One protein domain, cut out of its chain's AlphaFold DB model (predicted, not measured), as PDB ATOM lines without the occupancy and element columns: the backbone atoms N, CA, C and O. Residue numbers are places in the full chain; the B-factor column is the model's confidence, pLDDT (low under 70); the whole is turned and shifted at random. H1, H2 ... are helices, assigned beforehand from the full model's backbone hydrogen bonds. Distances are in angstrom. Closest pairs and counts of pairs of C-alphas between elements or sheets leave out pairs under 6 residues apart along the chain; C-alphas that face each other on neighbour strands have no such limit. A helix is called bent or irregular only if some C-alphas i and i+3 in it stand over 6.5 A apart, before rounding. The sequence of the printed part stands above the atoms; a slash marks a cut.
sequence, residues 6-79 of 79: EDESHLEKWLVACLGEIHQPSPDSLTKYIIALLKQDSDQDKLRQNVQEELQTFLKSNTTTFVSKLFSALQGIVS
ATOM      1  N   GLU A   6     135.698 156.016 167.321       88.12
ATOM      2  CA  GLU A   6     136.857 155.112 167.302       88.12
ATOM      3  C   GLU A   6     138.077 155.731 167.990       88.12
ATOM      4  O   GLU A   6     138.668 155.100 168.866       88.12
ATOM      5  N   ASP A   7     138.405 156.981 167.662       88.88
ATOM      6  CA  ASP A   7     139.496 157.738 168.289       88.88
ATOM      7  C   ASP A   7     139.306 157.861 169.800       88.88
ATOM      8  O   ASP A   7     140.250 157.697 170.568       88.88
ATOM      9  N   GLU A   8     138.068 158.090 170.238       90.94
ATOM     10  CA  GLU A   8     137.705 158.160 171.649       90.94
ATOM     11  C   GLU A   8     137.989 156.842 172.368       90.94
ATOM     12  O   GLU A   8     138.619 156.862 173.420       90.94
ATOM     13  N   SER A   9     137.634 155.695 171.781       91.94
ATOM     14  CA  SER A   9     137.911 154.388 172.392       91.94
ATOM     15  C   SER A   9     139.411 154.087 172.488       91.94
ATOM     16  O   SER A   9     139.876 153.517 173.480       91.94
ATOM     17  N   HIS A  10     140.191 154.466 171.471       91.75
ATOM     18  CA  HIS A  10     141.650 154.339 171.512       91.75
ATOM     19  C   HIS A  10     142.257 155.256 172.576       91.75
ATOM     20  O   HIS A  10     143.116 154.825 173.351       91.75
ATOM     21  N   LEU A  11     141.766 156.492 172.657       93.50
ATOM     22  CA  LEU A  11     142.194 157.476 173.638       93.50
ATOM     23  C   LEU A  11     141.842 157.048 175.067       93.50
ATOM     24  O   LEU A  11     142.686 157.175 175.946       93.50
ATOM     25  N   GLU A  12     140.653 156.491 175.305       94.50
ATOM     26  CA  GLU A  12     140.247 155.942 176.606       94.50
ATOM     27  C   GLU A  12     141.231 154.877 177.091       94.50
ATOM     28  O   GLU A  12     141.735 154.956 178.211       94.50
ATOM     29  N   LYS A  13     141.564 153.905 176.232       94.75
ATOM     30  CA  LYS A  13     142.518 152.837 176.571       94.75
ATOM     31  C   LYS A  13     143.908 153.394 176.872       94.75
ATOM     32  O   LYS A  13     144.543 152.968 177.836       94.75
ATOM     33  N   TRP A  14     144.372 154.347 176.064       95.62
ATOM     34  CA  TRP A  14     145.666 154.995 176.262       95.62
ATOM     35  C   TRP A  14     145.712 155.801 177.569       95.62
ATOM     36  O   TRP A  14     146.679 155.694 178.322       95.62
ATOM     37  N   LEU A  15     144.652 156.558 177.872       96.38
ATOM     38  CA  LEU A  15     144.531 157.352 179.094       96.38
ATOM     39  C   LEU A  15     144.555 156.468 180.338       96.38
ATOM     40  O   LEU A  15     145.339 156.739 181.244       96.38
ATOM     41  N   VAL A  16     143.769 155.389 180.371       95.75
ATOM     42  CA  VAL A  16     143.749 154.460 181.511       95.75
ATOM     43  C   VAL A  16     145.133 153.857 181.752       95.75
ATOM     44  O   VAL A  16     145.597 153.837 182.893       95.75
ATOM     45  N   ALA A  17     145.825 153.428 180.692       94.56
ATOM     46  CA  ALA A  17     147.183 152.902 180.806       94.56
ATOM     47  C   ALA A  17     148.163 153.959 181.345       94.56
ATOM     48  O   ALA A  17     148.865 153.707 182.322       94.56
ATOM     49  N   CYS A  18     148.162 155.164 180.767       94.25
ATOM     50  CA  CYS A  18     149.087 156.232 181.149       94.25
ATOM     51  C   CYS A  18     148.840 156.736 182.582       94.25
ATOM     52  O   CYS A  18     149.786 156.984 183.327       94.25
ATOM     53  N   LEU A  19     147.575 156.842 182.996       94.88
ATOM     54  CA  LEU A  19     147.185 157.193 184.365       94.88
ATOM     55  C   LEU A  19     147.540 156.082 185.369       94.88
ATOM     56  O   LEU A  19     147.863 156.378 186.522       94.88
ATOM     57  N   GLY A  20     147.529 154.821 184.933       92.25
ATOM     58  CA  GLY A  20     148.007 153.680 185.713       92.25
ATOM     59  C   GLY A  20     149.510 153.744 186.002       92.25
ATOM     60  O   GLY A  20     149.919 153.490 187.135       92.25
ATOM     61  N   GLU A  21     150.329 154.156 185.029       92.44
ATOM     62  CA  GLU A  21     151.788 154.310 185.203       92.44
ATOM     63  C   GLU A  21     152.160 155.373 186.246       92.44
ATOM     64  O   GLU A  21     153.165 155.249 186.941       92.44
ATOM     65  N   ILE A  22     151.340 156.417 186.382       90.69
ATOM     66  CA  ILE A  22     151.526 157.475 187.387       90.69
ATOM     67  C   ILE A  22     150.773 157.185 188.699       90.69
ATOM     68  O   ILE A  22     150.603 158.090 189.519       90.69
ATOM     69  N   HIS A  23     150.324 155.937 188.891       90.06
ATOM     70  CA  HIS A  23     149.619 155.437 190.074       90.06
ATOM     71  C   HIS A  23     148.414 156.293 190.493       90.06
ATOM     72  O   HIS A  23     148.168 156.494 191.686       90.06
ATOM     73  N   GLN A  24     147.651 156.818 189.529       91.62
ATOM     74  CA  GLN A  24     146.429 157.544 189.866       91.62
ATOM     75  C   GLN A  24     145.400 156.587 190.482       91.62
ATOM     76  O   GLN A  24     145.144 155.527 189.916       91.62
ATOM     77  N   PRO A  25     144.777 156.952 191.618       87.31
ATOM     78  CA  PRO A  25     143.871 156.063 192.347       87.31
ATOM     79  C   PRO A  25     142.561 155.765 191.599       87.31
ATOM     80  O   PRO A  25     141.929 154.751 191.875       87.31
ATOM     81  N   SER A  26     142.168 156.624 190.650       89.94
ATOM     82  CA  SER A  26     140.921 156.494 189.878       89.94
ATOM     83  C   SER A  26     141.143 156.828 188.395       89.94
ATOM     84  O   SER A  26     140.659 157.864 187.919       89.94
ATOM     85  N   PRO A  27     141.886 155.987 187.649       93.12
ATOM     86  CA  PRO A  27     142.270 156.279 186.269       93.12
ATOM     87  C   PRO A  27     141.056 156.367 185.334       93.12
ATOM     88  O   PRO A  27     141.002 157.264 184.497       93.12
ATOM     89  N   ASP A  28     140.032 155.530 185.513       93.81
ATOM     90  CA  ASP A  28     138.810 155.545 184.696       93.81
ATOM     91  C   ASP A  28     137.998 156.839 184.848       93.81
ATOM     92  O   ASP A  28     137.523 157.412 183.865       93.81
ATOM     93  N   SER A  29     137.842 157.332 186.081       94.94
ATOM     94  CA  SER A  29     137.098 158.571 186.347       94.94
ATOM     95  C   SER A  29     137.816 159.783 185.763       94.94
ATOM     96  O   SER A  29     137.187 160.635 185.135       94.94
ATOM     97  N   LEU A  30     139.140 159.837 185.929       95.75
ATOM     98  CA  LEU A  30     139.950 160.924 185.393       95.75
ATOM     99  C   LEU A  30     140.029 160.864 183.858       95.75
ATOM    100  O   LEU A  30     139.984 161.904 183.209       95.75
ATOM    101  N   THR A  31     140.025 159.666 183.265       96.44
ATOM    102  CA  THR A  31     139.928 159.460 181.808       96.44
ATOM    103  C   THR A  31     138.670 160.107 181.227       96.44
ATOM    104  O   THR A  31     138.760 160.910 180.298       96.44
ATOM    105  N   LYS A  32     137.495 159.825 181.808       95.19
ATOM    106  CA  LYS A  32     136.217 160.409 181.357       95.19
ATOM    107  C   LYS A  32     136.221 161.932 181.446       95.19
ATOM    108  O   LYS A  32     135.719 162.607 180.550       95.19
ATOM    109  N   TYR A  33     136.804 162.466 182.515       95.88
ATOM    110  CA  TYR A  33     136.937 163.903 182.705       95.88
ATOM    111  C   TYR A  33     137.858 164.544 181.656       95.88
ATOM    112  O   TYR A  33     137.468 165.528 181.034       95.88
ATOM    113  N   ILE A  34     139.019 163.947 181.365       95.50
ATOM    114  CA  ILE A  34     139.936 164.429 180.319       95.50
ATOM    115  C   ILE A  34     139.244 164.464 178.953       95.50
ATOM    116  O   ILE A  34     139.346 165.454 178.236       95.50
ATOM    117  N   ILE A  35     138.490 163.422 178.597       94.19
ATOM    118  CA  ILE A  35     137.746 163.382 177.329       94.19
ATOM    119  C   ILE A  35     136.690 164.489 177.271       94.19
ATOM    120  O   ILE A  35     136.529 165.128 176.232       94.19
ATOM    121  N   ALA A  36     135.992 164.749 178.380       94.38
ATOM    122  CA  ALA A  36     135.039 165.850 178.461       94.38
ATOM    123  C   ALA A  36     135.721 167.215 178.260       94.38
ATOM    124  O   ALA A  36     135.184 168.043 177.525       94.38
ATOM    125  N   LEU A  37     136.912 167.425 178.837       94.06
ATOM    126  CA  LEU A  37     137.711 168.635 178.613       94.06
ATOM    127  C   LEU A  37     138.099 168.780 177.134       94.06
ATOM    128  O   LEU A  37     137.885 169.835 176.549       94.06
ATOM    129  N   LEU A  38     138.595 167.720 176.491       92.69
ATOM    130  CA  LEU A  38     139.027 167.756 175.083       92.69
ATOM    131  C   LEU A  38     137.889 168.054 174.093       92.69
ATOM    132  O   LEU A  38     138.107 168.656 173.037       92.69
ATOM    133  N   LYS A  39     136.666 167.648 174.440       90.75
ATOM    134  CA  LYS A  39     135.453 167.923 173.659       90.75
ATOM    135  C   LYS A  39     134.952 169.360 173.798       90.75
ATOM    136  O   LYS A  39     134.042 169.735 173.060       90.75
ATOM    137  N   GLN A  40     135.520 170.165 174.699       89.75
ATOM    138  CA  GLN A  40     135.180 171.582 174.781       89.75
ATOM    139  C   GLN A  40     135.535 172.293 173.467       89.75
ATOM    140  O   GLN A  40     136.553 172.014 172.820       89.75
ATOM    141  N   ASP A  41     134.658 173.210 173.059       77.62
ATOM    142  CA  ASP A  41     134.862 174.041 171.878       77.62
ATOM    143  C   ASP A  41     135.802 175.191 172.252       77.62
ATOM    144  O   ASP A  41     135.428 176.180 172.882       77.62
ATOM    145  N   SER A  42     137.092 174.975 172.019       83.69
ATOM    146  CA  SER A  42     138.171 175.907 172.332       83.69
ATOM    147  C   SER A  42     139.323 175.686 171.365       83.69
ATOM    148  O   SER A  42     139.526 174.569 170.877       83.69
ATOM    149  N   ASP A  43     140.073 176.753 171.103       88.56
ATOM    150  CA  ASP A  43     141.320 176.672 170.350       88.56
ATOM    151  C   ASP A  43     142.331 175.752 171.057       88.56
ATOM    152  O   ASP A  43     142.291 175.600 172.283       88.56
ATOM    153  N   GLN A  44     143.223 175.123 170.292       86.38
ATOM    154  CA  GLN A  44     144.148 174.110 170.788       86.38
ATOM    155  C   GLN A  44     145.063 174.630 171.909       86.38
ATOM    156  O   GLN A  44     145.274 173.910 172.889       86.38
ATOM    157  N   ASP A  45     145.571 175.861 171.809       89.31
ATOM    158  CA  ASP A  45     146.450 176.437 172.836       89.31
ATOM    159  C   ASP A  45     145.693 176.668 174.148       89.31
ATOM    160  O   ASP A  45     146.152 176.282 175.227       89.31
ATOM    161  N   LYS A  46     144.478 177.216 174.050       92.88
ATOM    162  CA  LYS A  46     143.607 177.446 175.209       92.88
ATOM    163  C   LYS A  46     143.155 176.133 175.841       92.88
ATOM    164  O   LYS A  46     143.140 176.008 177.063       92.88
ATOM    165  N   LEU A  47     142.817 175.143 175.018       93.56
ATOM    166  CA  LEU A  47     142.439 173.812 175.476       93.56
ATOM    167  C   LEU A  47     143.588 173.156 176.247       93.56
ATOM    168  O   LEU A  47     143.366 172.587 177.310       93.56
ATOM    169  N   ARG A  48     144.820 173.259 175.742       94.06
ATOM    170  CA  ARG A  48     146.002 172.708 176.410       94.06
ATOM    171  C   ARG A  48     146.256 173.355 177.764       94.06
ATOM    172  O   ARG A  48     146.537 172.629 178.716       94.06
ATOM    173  N   GLN A  49     146.152 174.681 177.853       95.12
ATOM    174  CA  GLN A  49     146.280 175.399 179.122       95.12
ATOM    175  C   GLN A  49     145.207 174.951 180.114       95.12
ATOM    176  O   GLN A  49     145.552 174.510 181.206       95.12
ATOM    177  N   ASN A  50     143.943 174.931 179.688       95.06
ATOM    178  CA  ASN A  50     142.828 174.497 180.524       95.06
ATOM    179  C   ASN A  50     143.011 173.056 181.034       95.06
ATOM    180  O   ASN A  50     142.907 172.795 182.225       95.06
ATOM    181  N   VAL A  51     143.370 172.116 180.152       95.81
ATOM    182  CA  VAL A  51     143.656 170.726 180.548       95.81
ATOM    183  C   VAL A  51     144.819 170.667 181.542       95.81
ATOM    184  O   VAL A  51     144.775 169.887 182.487       95.81
ATOM    185  N   GLN A  52     145.859 171.481 181.367       96.44
ATOM    186  CA  GLN A  52     146.972 171.522 182.310       96.44
ATOM    187  C   GLN A  52     146.560 172.060 183.682       96.44
ATOM    188  O   GLN A  52     146.949 171.475 184.690       96.44
ATOM    189  N   GLU A  53     145.777 173.133 183.735       96.50
ATOM    190  CA  GLU A  53     145.291 173.719 184.988       96.50
ATOM    191  C   GLU A  53     144.377 172.749 185.743       96.50
ATOM    192  O   GLU A  53     144.622 172.454 186.915       96.50
ATOM    193  N   GLU A  54     143.398 172.165 185.052       96.25
ATOM    194  CA  GLU A  54     142.438 171.228 185.640       96.25
ATOM    195  C   GLU A  54     143.131 169.959 186.162       96.25
ATOM    196  O   GLU A  54     142.818 169.459 187.247       96.25
ATOM    197  N   LEU A  55     144.130 169.445 185.434       96.31
ATOM    198  CA  LEU A  55     144.861 168.238 185.830       96.31
ATOM    199  C   LEU A  55     145.926 168.473 186.909       96.31
ATOM    200  O   LEU A  55     146.383 167.502 187.521       96.31
ATOM    201  N   GLN A  56     146.296 169.724 187.198       95.94
ATOM    202  CA  GLN A  56     147.358 170.058 188.154       95.94
ATOM    203  C   GLN A  56     147.071 169.532 189.567       95.94
ATOM    204  O   GLN A  56     147.987 169.098 190.272       95.94
ATOM    205  N   THR A  57     145.804 169.534 189.984       93.25
ATOM    206  CA  THR A  57     145.375 169.060 191.312       93.25
ATOM    207  C   THR A  57     145.419 167.533 191.444       93.25
ATOM    208  O   THR A  57     145.657 167.020 192.539       93.25
ATOM    209  N   PHE A  58     145.276 166.810 190.330       93.00
ATOM    210  CA  PHE A  58     145.311 165.347 190.279       93.00
ATOM    211  C   PHE A  58     146.734 164.816 190.095       93.00
ATOM    212  O   PHE A  58     147.190 163.945 190.840       93.00
ATOM    213  N   LEU A  59     147.455 165.348 189.103       94.75
ATOM    214  CA  LEU A  59     148.724 164.789 188.630       94.75
ATOM    215  C   LEU A  59     149.955 165.486 189.228       94.75
ATOM    216  O   LEU A  59     151.054 164.923 189.200       94.75
ATOM    217  N   LYS A  60     149.787 166.678 189.815       93.62
ATOM    218  CA  LYS A  60     150.836 167.446 190.502       93.62
ATOM    219  C   LYS A  60     152.073 167.631 189.613       93.62
ATOM    220  O   LYS A  60     151.983 168.231 188.546       93.62
ATOM    221  N   SER A  61     153.233 167.120 190.019       94.25
ATOM    222  CA  SER A  61     154.489 167.235 189.268       94.25
ATOM    223  C   SER A  61     154.478 166.477 187.934       94.25
ATOM    224  O   SER A  61     155.271 166.797 187.054       94.25
ATOM    225  N   ASN A  62     153.575 165.506 187.751       94.50
ATOM    226  CA  ASN A  62     153.455 164.747 186.503       94.50
ATOM    227  C   ASN A  62     152.610 165.462 185.439       94.50
ATOM    228  O   ASN A  62     152.612 165.038 184.283       94.50
ATOM    229  N   THR A  63     151.903 166.539 185.802       95.94
ATOM    230  CA  THR A  63     150.909 167.204 184.944       95.94
ATOM    231  C   THR A  63     151.500 167.659 183.617       95.94
ATOM    232  O   THR A  63     151.014 167.261 182.564       95.94
ATOM    233  N   THR A  64     152.582 168.439 183.639       95.12
ATOM    234  CA  THR A  64     153.187 168.988 182.415       95.12
ATOM    235  C   THR A  64     153.643 167.886 181.457       95.12
ATOM    236  O   THR A  64     153.366 167.951 180.257       95.12
ATOM    237  N   THR A  65     154.290 166.841 181.982       95.00
ATOM    238  CA  THR A  65     154.739 165.688 181.188       95.00
ATOM    239  C   THR A  65     153.555 164.923 180.601       95.00
ATOM    240  O   THR A  65     153.572 164.582 179.418       95.00
ATOM    241  N   PHE A  66     152.515 164.683 181.399       96.00
ATOM    242  CA  PHE A  66     151.306 163.991 180.962       96.00
ATOM    243  C   PHE A  66     150.575 164.760 179.857       96.00
ATOM    244  O   PHE A  66     150.271 164.188 178.814       96.00
ATOM    245  N   VAL A  67     150.356 166.066 180.034       95.62
ATOM    246  CA  VAL A  67     149.686 166.915 179.036       95.62
ATOM    247  C   VAL A  67     150.485 166.966 177.736       95.62
ATOM    248  O   VAL A  67     149.911 166.871 176.657       95.62
ATOM    249  N   SER A  68     151.815 167.047 177.811       94.94
ATOM    250  CA  SER A  68     152.663 166.978 176.615       94.94
ATOM    251  C   SER A  68     152.472 165.660 175.848       94.94
ATOM    252  O   SER A  68     152.257 165.669 174.633       94.94
ATOM    253  N   LYS A  69     152.473 164.522 176.561       94.44
ATOM    254  CA  LYS A  69     152.216 163.196 175.975       94.44
ATOM    255  C   LYS A  69     150.813 163.095 175.374       94.44
ATOM    256  O   LYS A  69     150.680 162.592 174.265       94.44
ATOM    257  N   LEU A  70     149.799 163.606 176.074       94.69
ATOM    258  CA  LEU A  70     148.408 163.604 175.622       94.69
ATOM    259  C   LEU A  70     148.273 164.309 174.273       94.69
ATOM    260  O   LEU A  70     147.808 163.709 173.313       94.69
ATOM    261  N   PHE A  71     148.734 165.554 174.168       92.62
ATOM    262  CA  PHE A  71     148.610 166.309 172.919       92.62
ATOM    263  C   PHE A  71     149.466 165.731 171.785       92.62
ATOM    264  O   PHE A  71     149.063 165.816 170.627       92.62
ATOM    265  N   SER A  72     150.588 165.081 172.103       91.50
ATOM    266  CA  SER A  72     151.373 164.331 171.112       91.50
ATOM    267  C   SER A  72     150.611 163.104 170.592       91.50
ATOM    268  O   SER A  72     150.583 162.862 169.389       91.50
ATOM    269  N   ALA A  73     149.946 162.351 171.477       89.44
ATOM    270  CA  ALA A  73     149.118 161.207 171.091       89.44
ATOM    271  C   ALA A  73     147.931 161.643 170.216       89.44
ATOM    272  O   ALA A  73     147.650 161.014 169.202       89.44
ATOM    273  N   LEU A  74     147.288 162.762 170.556       87.81
ATOM    274  CA  LEU A  74     146.183 163.328 169.781       87.81
ATOM    275  C   LEU A  74     146.594 163.729 168.355       87.81
ATOM    276  O   LEU A  74     145.818 163.517 167.431       87.81
ATOM    277  N   GLN A  75     147.807 164.248 168.142       83.56
ATOM    278  CA  GLN A  75     148.308 164.530 166.788       83.56
ATOM    279  C   GLN A  75     148.476 163.258 165.945       83.56
ATOM    280  O   GLN A  75     148.169 163.268 164.756       83.56
ATOM    281  N   GLY A  76     148.919 162.156 166.561       73.38
ATOM    282  CA  GLY A  76     149.065 160.863 165.886       73.38
ATOM    283  C   GLY A  76     147.740 160.156 165.580       73.38
ATOM    284  O   GLY A  76     147.707 159.296 164.708       73.38
ATOM    285  N   ILE A  77     146.661 160.515 166.281       65.69
ATOM    286  CA  ILE A  77     145.312 159.959 166.080       65.69
ATOM    287  C   ILE A  77     144.555 160.702 164.962       65.69
ATOM    288  O   ILE A  77     143.725 160.108 164.289       65.69
ATOM    289  N   VAL A  78     144.850 161.988 164.730       55.44
ATOM    290  CA  VAL A  78     144.127 162.854 163.769       55.44
ATOM    291  C   VAL A  78     144.880 162.997 162.426       55.44
ATOM    292  O   VAL A  78     144.690 163.976 161.708       55.44
ATOM    293  N   SER A  79     145.758 162.044 162.082       47.22
ATOM    294  CA  SER A  79     146.510 162.034 160.808       47.22
ATOM    295  C   SER A  79     145.828 161.217 159.715       47.22
ATOM    296  O   SER A  79     145.339 160.110 160.026       47.22
TER     297      SER A  79
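AT A GLANCE: This is residues 6 to 79 of the 79 residues of the protein "PWI domain-containing protein" of archaeon (UniProt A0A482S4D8). The longest helix, H3, folds back on itself near its middle into two arms, H3a and H3b, and together with H1 and H2 these arms make a ring of four helical rods round a common middle. Each rod runs opposite ways to the next in the order H1, H2, H3a, H3b, and the ring is nearly closed, since H3b comes close to H1 without clearly touching it; H1 and H2 cross rather than lie side by side. The printed part has 74 residues, with three named helices in the order H1, H2, H3 and no named strand, and its class is all helix. It is compact, with a radius of gyration of the C-alphas of 11.4 A, and it has a rounded outline that spans 30 by 25 by 18 A.

IN THESE COORDINATES: H3, residues 44 to 77, was assigned as one helix by its hydrogen bonds, but it is bent: C-alphas 58 and 61 are 9.4 A apart, where about 5 A is found in a regular helix. Its first arm, H3a, holds residues 44 to 58 and measures 21.4 A from first to last C-alpha, beginning at C-alpha 44 at (144.148, 174.110, 170.788). Its second arm, H3b, holds residues 61 to 77 and measures 26.0 A, ending at C-alpha 77 at (145.312, 159.959, 166.080). Residues 59 and 60 belong to neither arm. Both arms are irregular: C-alphas 54 and 57 in H3a are 6.7 A apart, and C-alphas 61 and 64 in H3b are 7.2 A apart. H2 holds residues 27 to 38 and measures 16.4 A. H1 holds residues 6 to 21 and measures 23.3 A, beginning at C-alpha 6 at (136.857, 155.112, 167.302).

HOW THE PARTS SIT: H3a and H3b touch, and their closest C-alphas, those of Gln 56 and Thr 63, are 5.6 A apart. They run opposite ways at a steep tilt of 40 degrees. H3a also touches H2, with residues 47 to 51 of H3a and residues 34 to 38 of H2 alone. The closest C-alphas of these two are those of Leu 37 and Val 51, 6.6 A apart. H2 and H3a form a helical hairpin, running opposite ways at a shallow tilt of 26 degrees. H2 touches H1, with the closest C-alphas, those of Val 16 and Pro 27, 5.3 A apart. H1 and H2 run opposite ways at a steep tilt of 49 degrees. H1 and H3b are close but not clearly touching; their closest C-alphas, those of Asp 7 and Ile 77, are 6.6 A apart. These two run opposite ways at a shallow tilt of 26 degrees. H1 and H3a are apart, and so are H2 and H3b. The helix packing is only just mostly crossed, with 1 of the 3 touching pairs at a shallow tilt. Every O i to N i+4 pair is within hydrogen-bond range in H1 and H2, against 9 of 11 in H3a and 12 of 13 in H3b.

THE WHOLE: The two C-alphas farthest apart, those of Pro 25 and Ser 79, are 32.2 A apart, while the first and last printed C-alphas, those of Glu 6 and Ser 79, are 13.5 A apart. The printed part runs from residue 6 to residue 79, the chain's last residue, and has no cut. The links H1 to H2 and H2 to H3 are both tight, with 5 residues in each. The mean pLDDT of the printed part is 91.1, and residues 77 to 79, of which 77 belongs to H3b, are under 70.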